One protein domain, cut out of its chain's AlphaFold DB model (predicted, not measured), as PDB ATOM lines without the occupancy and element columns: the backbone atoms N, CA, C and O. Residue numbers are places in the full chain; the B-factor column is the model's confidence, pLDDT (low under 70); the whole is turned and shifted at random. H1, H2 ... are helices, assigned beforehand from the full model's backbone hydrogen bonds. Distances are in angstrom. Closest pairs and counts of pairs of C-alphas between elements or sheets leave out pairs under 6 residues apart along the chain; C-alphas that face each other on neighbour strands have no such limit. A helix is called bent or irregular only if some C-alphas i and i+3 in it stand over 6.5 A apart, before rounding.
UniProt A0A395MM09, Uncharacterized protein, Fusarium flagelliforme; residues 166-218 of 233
ATOM      1  N   PRO A 166     288.474 241.101 144.396       82.38
ATOM      2  CA  PRO A 166     287.479 240.950 145.452       82.38
ATOM      3  C   PRO A 166     286.483 242.119 145.466       82.38
ATOM      4  O   PRO A 166     285.305 241.912 145.747       82.38
ATOM      5  N   ALA A 167     286.909 243.337 145.112       86.75
ATOM      6  CA  ALA A 167     286.039 244.511 145.095       86.75
ATOM      7  C   ALA A 167     285.051 244.482 143.916       86.75
ATOM      8  O   ALA A 167     283.963 245.053 144.000       86.75
ATOM      9  N   GLY A 168     285.411 243.825 142.813       85.88
ATOM     10  CA  GLY A 168     284.506 243.503 141.712       85.88
ATOM     11  C   GLY A 168     283.462 242.450 142.101       85.88
ATOM     12  O   GLY A 168     282.285 242.613 141.784       85.88
ATOM     13  N   ILE A 169     283.864 241.413 142.847       85.88
ATOM     14  CA  ILE A 169     282.940 240.381 143.351       85.88
ATOM     15  C   ILE A 169     281.916 240.972 144.323       85.88
ATOM     16  O   ILE A 169     280.722 240.756 144.124       85.88
ATOM     17  N   PHE A 170     282.346 241.742 145.328       91.88
ATOM     18  CA  PHE A 170     281.418 242.311 146.312       91.88
ATOM     19  C   PHE A 170     280.402 243.269 145.678       91.88
ATOM     20  O   PHE A 170     279.218 243.175 145.988       91.88
ATOM     21  N   ARG A 171     280.821 244.116 144.724       91.44
ATOM     22  CA  ARG A 171     279.889 244.974 143.965       91.44
ATOM     23  C   ARG A 171     278.847 244.156 143.203       91.44
ATOM     24  O   ARG A 171     277.664 244.465 143.265       91.44
ATOM     25  N   ARG A 172     279.262 243.065 142.552       90.88
ATOM     26  CA  ARG A 172     278.344 242.169 141.833       90.88
ATOM     27  C   ARG A 172     277.352 241.464 142.765       90.88
ATOM     28  O   ARG A 172     276.197 241.291 142.392       90.88
ATOM     29  N   GLN A 173     277.791 241.072 143.963       93.25
ATOM     30  CA  GLN A 173     276.918 240.488 144.988       93.25
ATOM     31  C   GLN A 173     275.913 241.512 145.527       93.25
ATOM     32  O   GLN A 173     274.734 241.193 145.637       93.25
ATOM     33  N   GLU A 174     276.341 242.747 145.799       92.69
ATOM     34  CA  GLU A 174     275.451 243.827 146.238       92.69
ATOM     35  C   GLU A 174     274.398 244.175 145.170       92.69
ATOM     36  O   GLU A 174     273.218 244.323 145.489       92.69
ATOM     37  N   GLU A 175     274.791 244.230 143.893       92.50
ATOM     38  CA  GLU A 175     273.871 244.391 142.759       92.50
ATOM     39  C   GLU A 175     272.862 243.231 142.670       92.50
ATOM     40  O   GLU A 175     271.655 243.459 142.540       92.50
ATOM     41  N   GLU A 176     273.322 241.980 142.784       91.31
ATOM     42  CA  GLU A 176     272.454 240.799 142.757       91.31
ATOM     43  C   GLU A 176     271.466 240.802 143.937       91.31
ATOM     44  O   GLU A 176     270.257 240.665 143.727       91.31
ATOM     45  N   GLU A 177     271.934 241.081 145.156       92.56
ATOM     46  CA  GLU A 177     271.084 241.258 146.335       92.56
ATOM     47  C   GLU A 177     270.069 242.392 146.173       92.56
ATOM     48  O   GLU A 177     268.909 242.235 146.558       92.56
ATOM     49  N   ALA A 178     270.466 243.532 145.602       92.50
ATOM     50  CA  ALA A 178     269.563 244.650 145.357       92.50
ATOM     51  C   ALA A 178     268.440 244.251 144.385       92.50
ATOM     52  O   ALA A 178     267.266 244.535 144.645       92.50
ATOM     53  N   THR A 179     268.757 243.512 143.312       92.69
ATOM     54  CA  THR A 179     267.725 242.980 142.405       92.69
ATOM     55  C   THR A 179     266.837 241.927 143.073       92.69
ATOM     56  O   THR A 179     265.622 241.919 142.844       92.69
ATOM     57  N   ALA A 180     267.392 241.080 143.945       92.56
ATOM     58  CA  ALA A 180     266.638 240.088 144.705       92.56
ATOM     59  C   ALA A 180     265.661 240.754 145.690       92.56
ATOM     60  O   ALA A 180     264.470 240.422 145.690       92.56
ATOM     61  N   ARG A 181     266.124 241.757 146.452       93.00
ATOM     62  CA  ARG A 181     265.296 242.570 147.358       93.00
ATOM     63  C   ARG A 181     264.181 243.292 146.600       93.00
ATOM     64  O   ARG A 181     263.023 243.175 146.992       93.00
ATOM     65  N   ALA A 182     264.480 243.940 145.471       92.31
ATOM     66  CA  ALA A 182     263.466 244.602 144.642       92.31
ATOM     67  C   ALA A 182     262.415 243.616 144.082       92.31
ATOM     68  O   ALA A 182     261.220 243.922 144.010       92.31
ATOM     69  N   LYS A 183     262.834 242.398 143.711       95.25
ATOM     70  CA  LYS A 183     261.938 241.327 143.246       95.25
ATOM     71  C   LYS A 183     261.040 240.805 144.373       95.25
ATOM     72  O   LYS A 183     259.849 240.575 144.138       95.25
ATOM     73  N   GLU A 184     261.566 240.652 145.587       90.69
ATOM     74  CA  GLU A 184     260.767 240.292 146.760       90.69
ATOM     75  C   GLU A 184     259.812 241.417 147.184       90.69
ATOM     76  O   GLU A 184     258.631 241.150 147.411       90.69
ATOM     77  N   GLU A 185     260.261 242.669 147.223       90.94
ATOM     78  CA  GLU A 185     259.401 243.812 147.528       90.94
ATOM     79  C   GLU A 185     258.228 243.881 146.542       90.94
ATOM     80  O   GLU A 185     257.068 243.963 146.953       90.94
ATOM     81  N   ARG A 186     258.495 243.716 145.239       90.06
ATOM     82  CA  ARG A 186     257.452 243.635 144.206       90.06
ATOM     83  C   ARG A 186     256.494 242.459 144.432       90.06
ATOM     84  O   ARG A 186     255.287 242.617 144.223       90.06
ATOM     85  N   ARG A 187     256.985 241.300 144.892       91.12
ATOM     86  CA  ARG A 187     256.154 240.139 145.278       91.12
ATOM     87  C   ARG A 187     255.254 240.470 146.472       91.12
ATOM     88  O   ARG A 187     254.064 240.159 146.441       91.12
ATOM     89  N   LEU A 188     255.789 241.120 147.506       88.56
ATOM     90  CA  LEU A 188     255.044 241.517 148.704       88.56
ATOM     91  C   LEU A 188     254.017 242.616 148.402       88.56
ATOM     92  O   LEU A 188     252.880 242.529 148.867       88.56
ATOM     93  N   ALA A 189     254.364 243.600 147.573       86.69
ATOM     94  CA  ALA A 189     253.448 244.630 147.090       86.69
ATOM     95  C   ALA A 189     252.297 244.026 146.265       86.69
ATOM     96  O   ALA A 189     251.136 244.371 146.482       86.69
ATOM     97  N   ASN A 190     252.587 243.062 145.386       87.88
ATOM     98  CA  ASN A 190     251.568 242.322 144.638       87.88
ATOM     99  C   ASN A 190     250.653 241.511 145.584       87.88
ATOM    100  O   ASN A 190     249.432 241.659 145.533       87.88
ATOM    101  N   LYS A 191     251.230 240.775 146.546       87.62
ATOM    102  CA  LYS A 191     250.484 240.053 147.597       87.62
ATOM    103  C   LYS A 191     249.586 240.980 148.433       87.62
ATOM    104  O   LYS A 191     248.487 240.581 148.803       87.62
ATOM    105  N   ARG A 192     250.020 242.216 148.715       82.12
ATOM    106  CA  ARG A 192     249.192 243.250 149.366       82.12
ATOM    107  C   ARG A 192     248.074 243.760 148.448       82.12
ATOM    108  O   ARG A 192     246.957 243.933 148.920       82.12
ATOM    109  N   ARG A 193     248.344 243.958 147.152       81.69
ATOM    110  CA  ARG A 193     247.379 244.482 146.166       81.69
ATOM    111  C   ARG A 193     246.182 243.556 145.929       81.69
ATOM    112  O   ARG A 193     245.077 244.056 145.742       81.69
ATOM    113  N   TYR A 194     246.392 242.239 145.944       81.31
ATOM    114  CA  TYR A 194     245.340 241.236 145.705       81.31
ATOM    115  C   TYR A 194     244.838 240.541 146.984       81.31
ATOM    116  O   TYR A 194     244.195 239.495 146.912       81.31
ATOM    117  N   ARG A 195     245.110 241.103 148.171       80.44
ATOM    118  CA  ARG A 195     244.563 240.582 149.433       80.44
ATOM    119  C   ARG A 195     243.048 240.844 149.528       80.44
ATOM    120  O   ARG A 195     242.609 241.948 149.195       80.44
ATOM    121  N   PRO A 196     242.238 239.889 150.028       84.44
ATOM    122  CA  PRO A 196     240.815 240.115 150.276       84.44
ATOM    123  C   PRO A 196     240.590 241.273 151.258       84.44
ATOM    124  O   PRO A 196     241.221 241.317 152.315       84.44
ATOM    125  N   ARG A 197     239.656 242.185 150.947       76.19
ATOM    126  CA  ARG A 197     239.405 243.397 151.756       76.19
ATOM    127  C   ARG A 197     239.135 243.083 153.235       76.19
ATOM    128  O   ARG A 197     239.777 243.661 154.100       76.19
ATOM    129  N   GLY A 198     238.325 242.058 153.515       76.75
ATOM    130  CA  GLY A 198     238.023 241.623 154.886       76.75
ATOM    131  C   GLY A 198     239.213 241.085 155.701       76.75
ATOM    132  O   GLY A 198     239.093 240.974 156.916       76.75
ATOM    133  N   GLN A 199     240.362 240.772 155.084       76.31
ATOM    134  CA  GLN A 199     241.609 240.512 155.825       76.31
ATOM    135  C   GLN A 199     242.356 241.810 156.158       76.31
ATOM    136  O   GLN A 199     242.965 241.903 157.217       76.31
ATOM    137  N   ILE A 200     242.289 242.817 155.281       77.06
ATOM    138  CA  ILE A 200     242.928 244.125 155.484       77.06
ATOM    139  C   ILE A 200     242.242 244.878 156.629       77.06
ATOM    140  O   ILE A 200     242.925 245.468 157.461       77.06
ATOM    141  N   ASP A 201     240.912 244.821 156.706       78.25
ATOM    142  CA  ASP A 201     240.156 245.491 157.769       78.25
ATOM    143  C   ASP A 201     240.380 244.830 159.142       78.25
ATOM    144  O   ASP A 201     240.509 245.537 160.141       78.25
ATOM    145  N   ARG A 202     240.540 243.497 159.190       81.56
ATOM    146  CA  ARG A 202     240.959 242.770 160.405       81.56
ATOM    147  C   ARG A 202     242.385 243.129 160.821       81.56
ATOM    148  O   ARG A 202     242.577 243.553 161.951       81.56
ATOM    149  N   GLU A 203     243.355 243.075 159.902       81.44
ATOM    150  CA  GLU A 203     244.751 243.459 160.187       81.44
ATOM    151  C   GLU A 203     244.848 244.933 160.634       81.44
ATOM    152  O   GLU A 203     245.632 245.269 161.520       81.44
ATOM    153  N   ARG A 204     244.024 245.831 160.073       83.94
ATOM    154  CA  ARG A 204     243.926 247.233 160.511       83.94
ATOM    155  C   ARG A 204     243.355 247.349 161.926       83.94
ATOM    156  O   ARG A 204     243.929 248.091 162.721       83.94
ATOM    157  N   ALA A 205     242.269 246.641 162.236       84.00
ATOM    158  CA  ALA A 205     241.661 246.643 163.564       84.00
ATOM    159  C   ALA A 205     242.607 246.051 164.623       84.00
ATOM    160  O   ALA A 205     242.816 246.668 165.663       84.00
ATOM    161  N   GLU A 206     243.261 244.924 164.331       85.44
ATOM    162  CA  GLU A 206     244.281 244.299 165.184       85.44
ATOM    163  C   GLU A 206     245.468 245.238 165.429       85.44
ATOM    164  O   GLU A 206     245.922 245.389 166.560       85.44
ATOM    165  N   ARG A 207     245.948 245.938 164.393       87.06
ATOM    166  CA  ARG A 207     247.063 246.889 164.515       87.06
ATOM    167  C   ARG A 207     246.678 248.149 165.292       87.06
ATOM    168  O   ARG A 207     247.502 248.668 166.040       87.06
ATOM    169  N   GLN A 208     245.441 248.627 165.155       86.81
ATOM    170  CA  GLN A 208     244.903 249.710 165.986       86.81
ATOM    171  C   GLN A 208     244.718 249.264 167.440       86.81
ATOM    172  O   GLN A 208     245.109 250.003 168.338       86.81
ATOM    173  N   ALA A 209     244.215 248.050 167.680       87.25
ATOM    174  CA  ALA A 209     244.087 247.472 169.015       87.25
ATOM    175  C   ALA A 209     245.457 247.261 169.682       87.25
ATOM    176  O   ALA A 209     245.617 247.591 170.851       87.25
ATOM    177  N   ALA A 210     246.470 246.803 168.941       86.38
ATOM    178  CA  ALA A 210     247.836 246.662 169.441       86.38
ATOM    179  C   ALA A 210     248.475 248.019 169.785       86.38
ATOM    180  O   ALA A 210     249.096 248.153 170.835       86.38
ATOM    181  N   LEU A 211     248.290 249.048 168.948       87.19
ATOM    182  CA  LEU A 211     248.762 250.407 169.247       87.19
ATOM    183  C   LEU A 211     248.008 251.040 170.426       87.19
ATOM    184  O   LEU A 211     248.618 251.748 171.223       87.19
ATOM    185  N   ALA A 212     246.707 250.773 170.567       82.69
ATOM    186  CA  ALA A 212     245.936 251.184 171.736       82.69
ATOM    187  C   ALA A 212     246.430 250.472 173.006       82.69
ATOM    188  O   ALA A 212     246.666 251.139 174.005       82.69
ATOM    189  N   ALA A 213     246.679 249.160 172.943       83.69
ATOM    190  CA  ALA A 213     247.197 248.362 174.055       83.69
ATOM    191  C   ALA A 213     248.633 248.739 174.467       83.69
ATOM    192  O   ALA A 213     249.000 248.581 175.629       83.69
ATOM    193  N   LEU A 214     249.457 249.235 173.535       84.50
ATOM    194  CA  LEU A 214     250.755 249.832 173.861       84.50
ATOM    195  C   LEU A 214     250.572 251.182 174.565       84.50
ATOM    196  O   LEU A 214     251.119 251.367 175.646       84.50
ATOM    197  N   LYS A 215     249.716 252.067 174.036       82.06
ATOM    198  CA  LYS A 215     249.414 253.359 174.675       82.06
ATOM    199  C   LYS A 215     248.783 253.230 176.061       82.06
ATOM    200  O   LYS A 215     249.075 254.047 176.925       82.06
ATOM    201  N   THR A 216     247.927 252.235 176.301       77.12
ATOM    202  CA  THR A 216     247.375 251.998 177.645       77.12
ATOM    203  C   THR A 216     248.452 251.519 178.608       77.12
ATOM    204  O   THR A 216     248.463 251.973 179.742       77.12
ATOM    205  N   LYS A 217     249.400 250.684 178.159       74.75
ATOM    206  CA  LYS A 217     250.546 250.263 178.983       74.75
ATOM    207  C   LYS A 217     251.498 251.417 179.303       74.75
ATOM    208  O   LYS A 217     251.966 251.499 180.429       74.75
ATOM    209  N   GLU A 218     251.746 252.313 178.346       73.69
ATOM    210  CA  GLU A 218     252.519 253.545 178.572       73.69
ATOM    211  C   GLU A 218     251.813 254.463 179.591       73.69
ATOM    212  O   GLU A 218     252.432 254.917 180.550       73.69
TER     213      GLU A 218
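Overview. This is residues 166 to 218 of the 233 residues of an uncharacterized protein of Fusarium flagelliforme (UniProt A0A395MM09). Two long helices, H1 and then H2, make an open, flat L, with the corner at the link of residues 194 to 196 and no packing of one arm on the other. The longer arm is H1. The printed part has 53 residues with two named helices and no named strand, and its class is all helix. It is extended, with a radius of gyration of the C-alphas of 18.8 A and spans of 52 by 33 by 6 A.

Along the chain. H1 holds residues 166 to 193 and measures 40.3 A from C-alpha 166 at (287.479, 240.950, 145.452) to C-alpha 193 at (247.379, 244.482, 146.166). H2 holds residues 197 to 218 and measures 31.5 A, ending with C-alpha 218 at (252.519, 253.545, 178.572).

Arrangement. H1 and H2 are apart, with no C-alpha of the one within 8 A of the other. A tight link of 3 residues joins them. Residues 166 to 191 of H1 and 201 to 218 of H2 stand free. In H1 every O i to N i+4 pair is within hydrogen-bond range; in H2, 17 of 18 are. Neither helix is bent.

Size, cuts and confidence. The two C-alphas farthest apart, those of Pro 166 and Thr 216, are 52.6 A apart. The printed part has no cut. Its mean pLDDT is 85.9, and no printed residue is under 70.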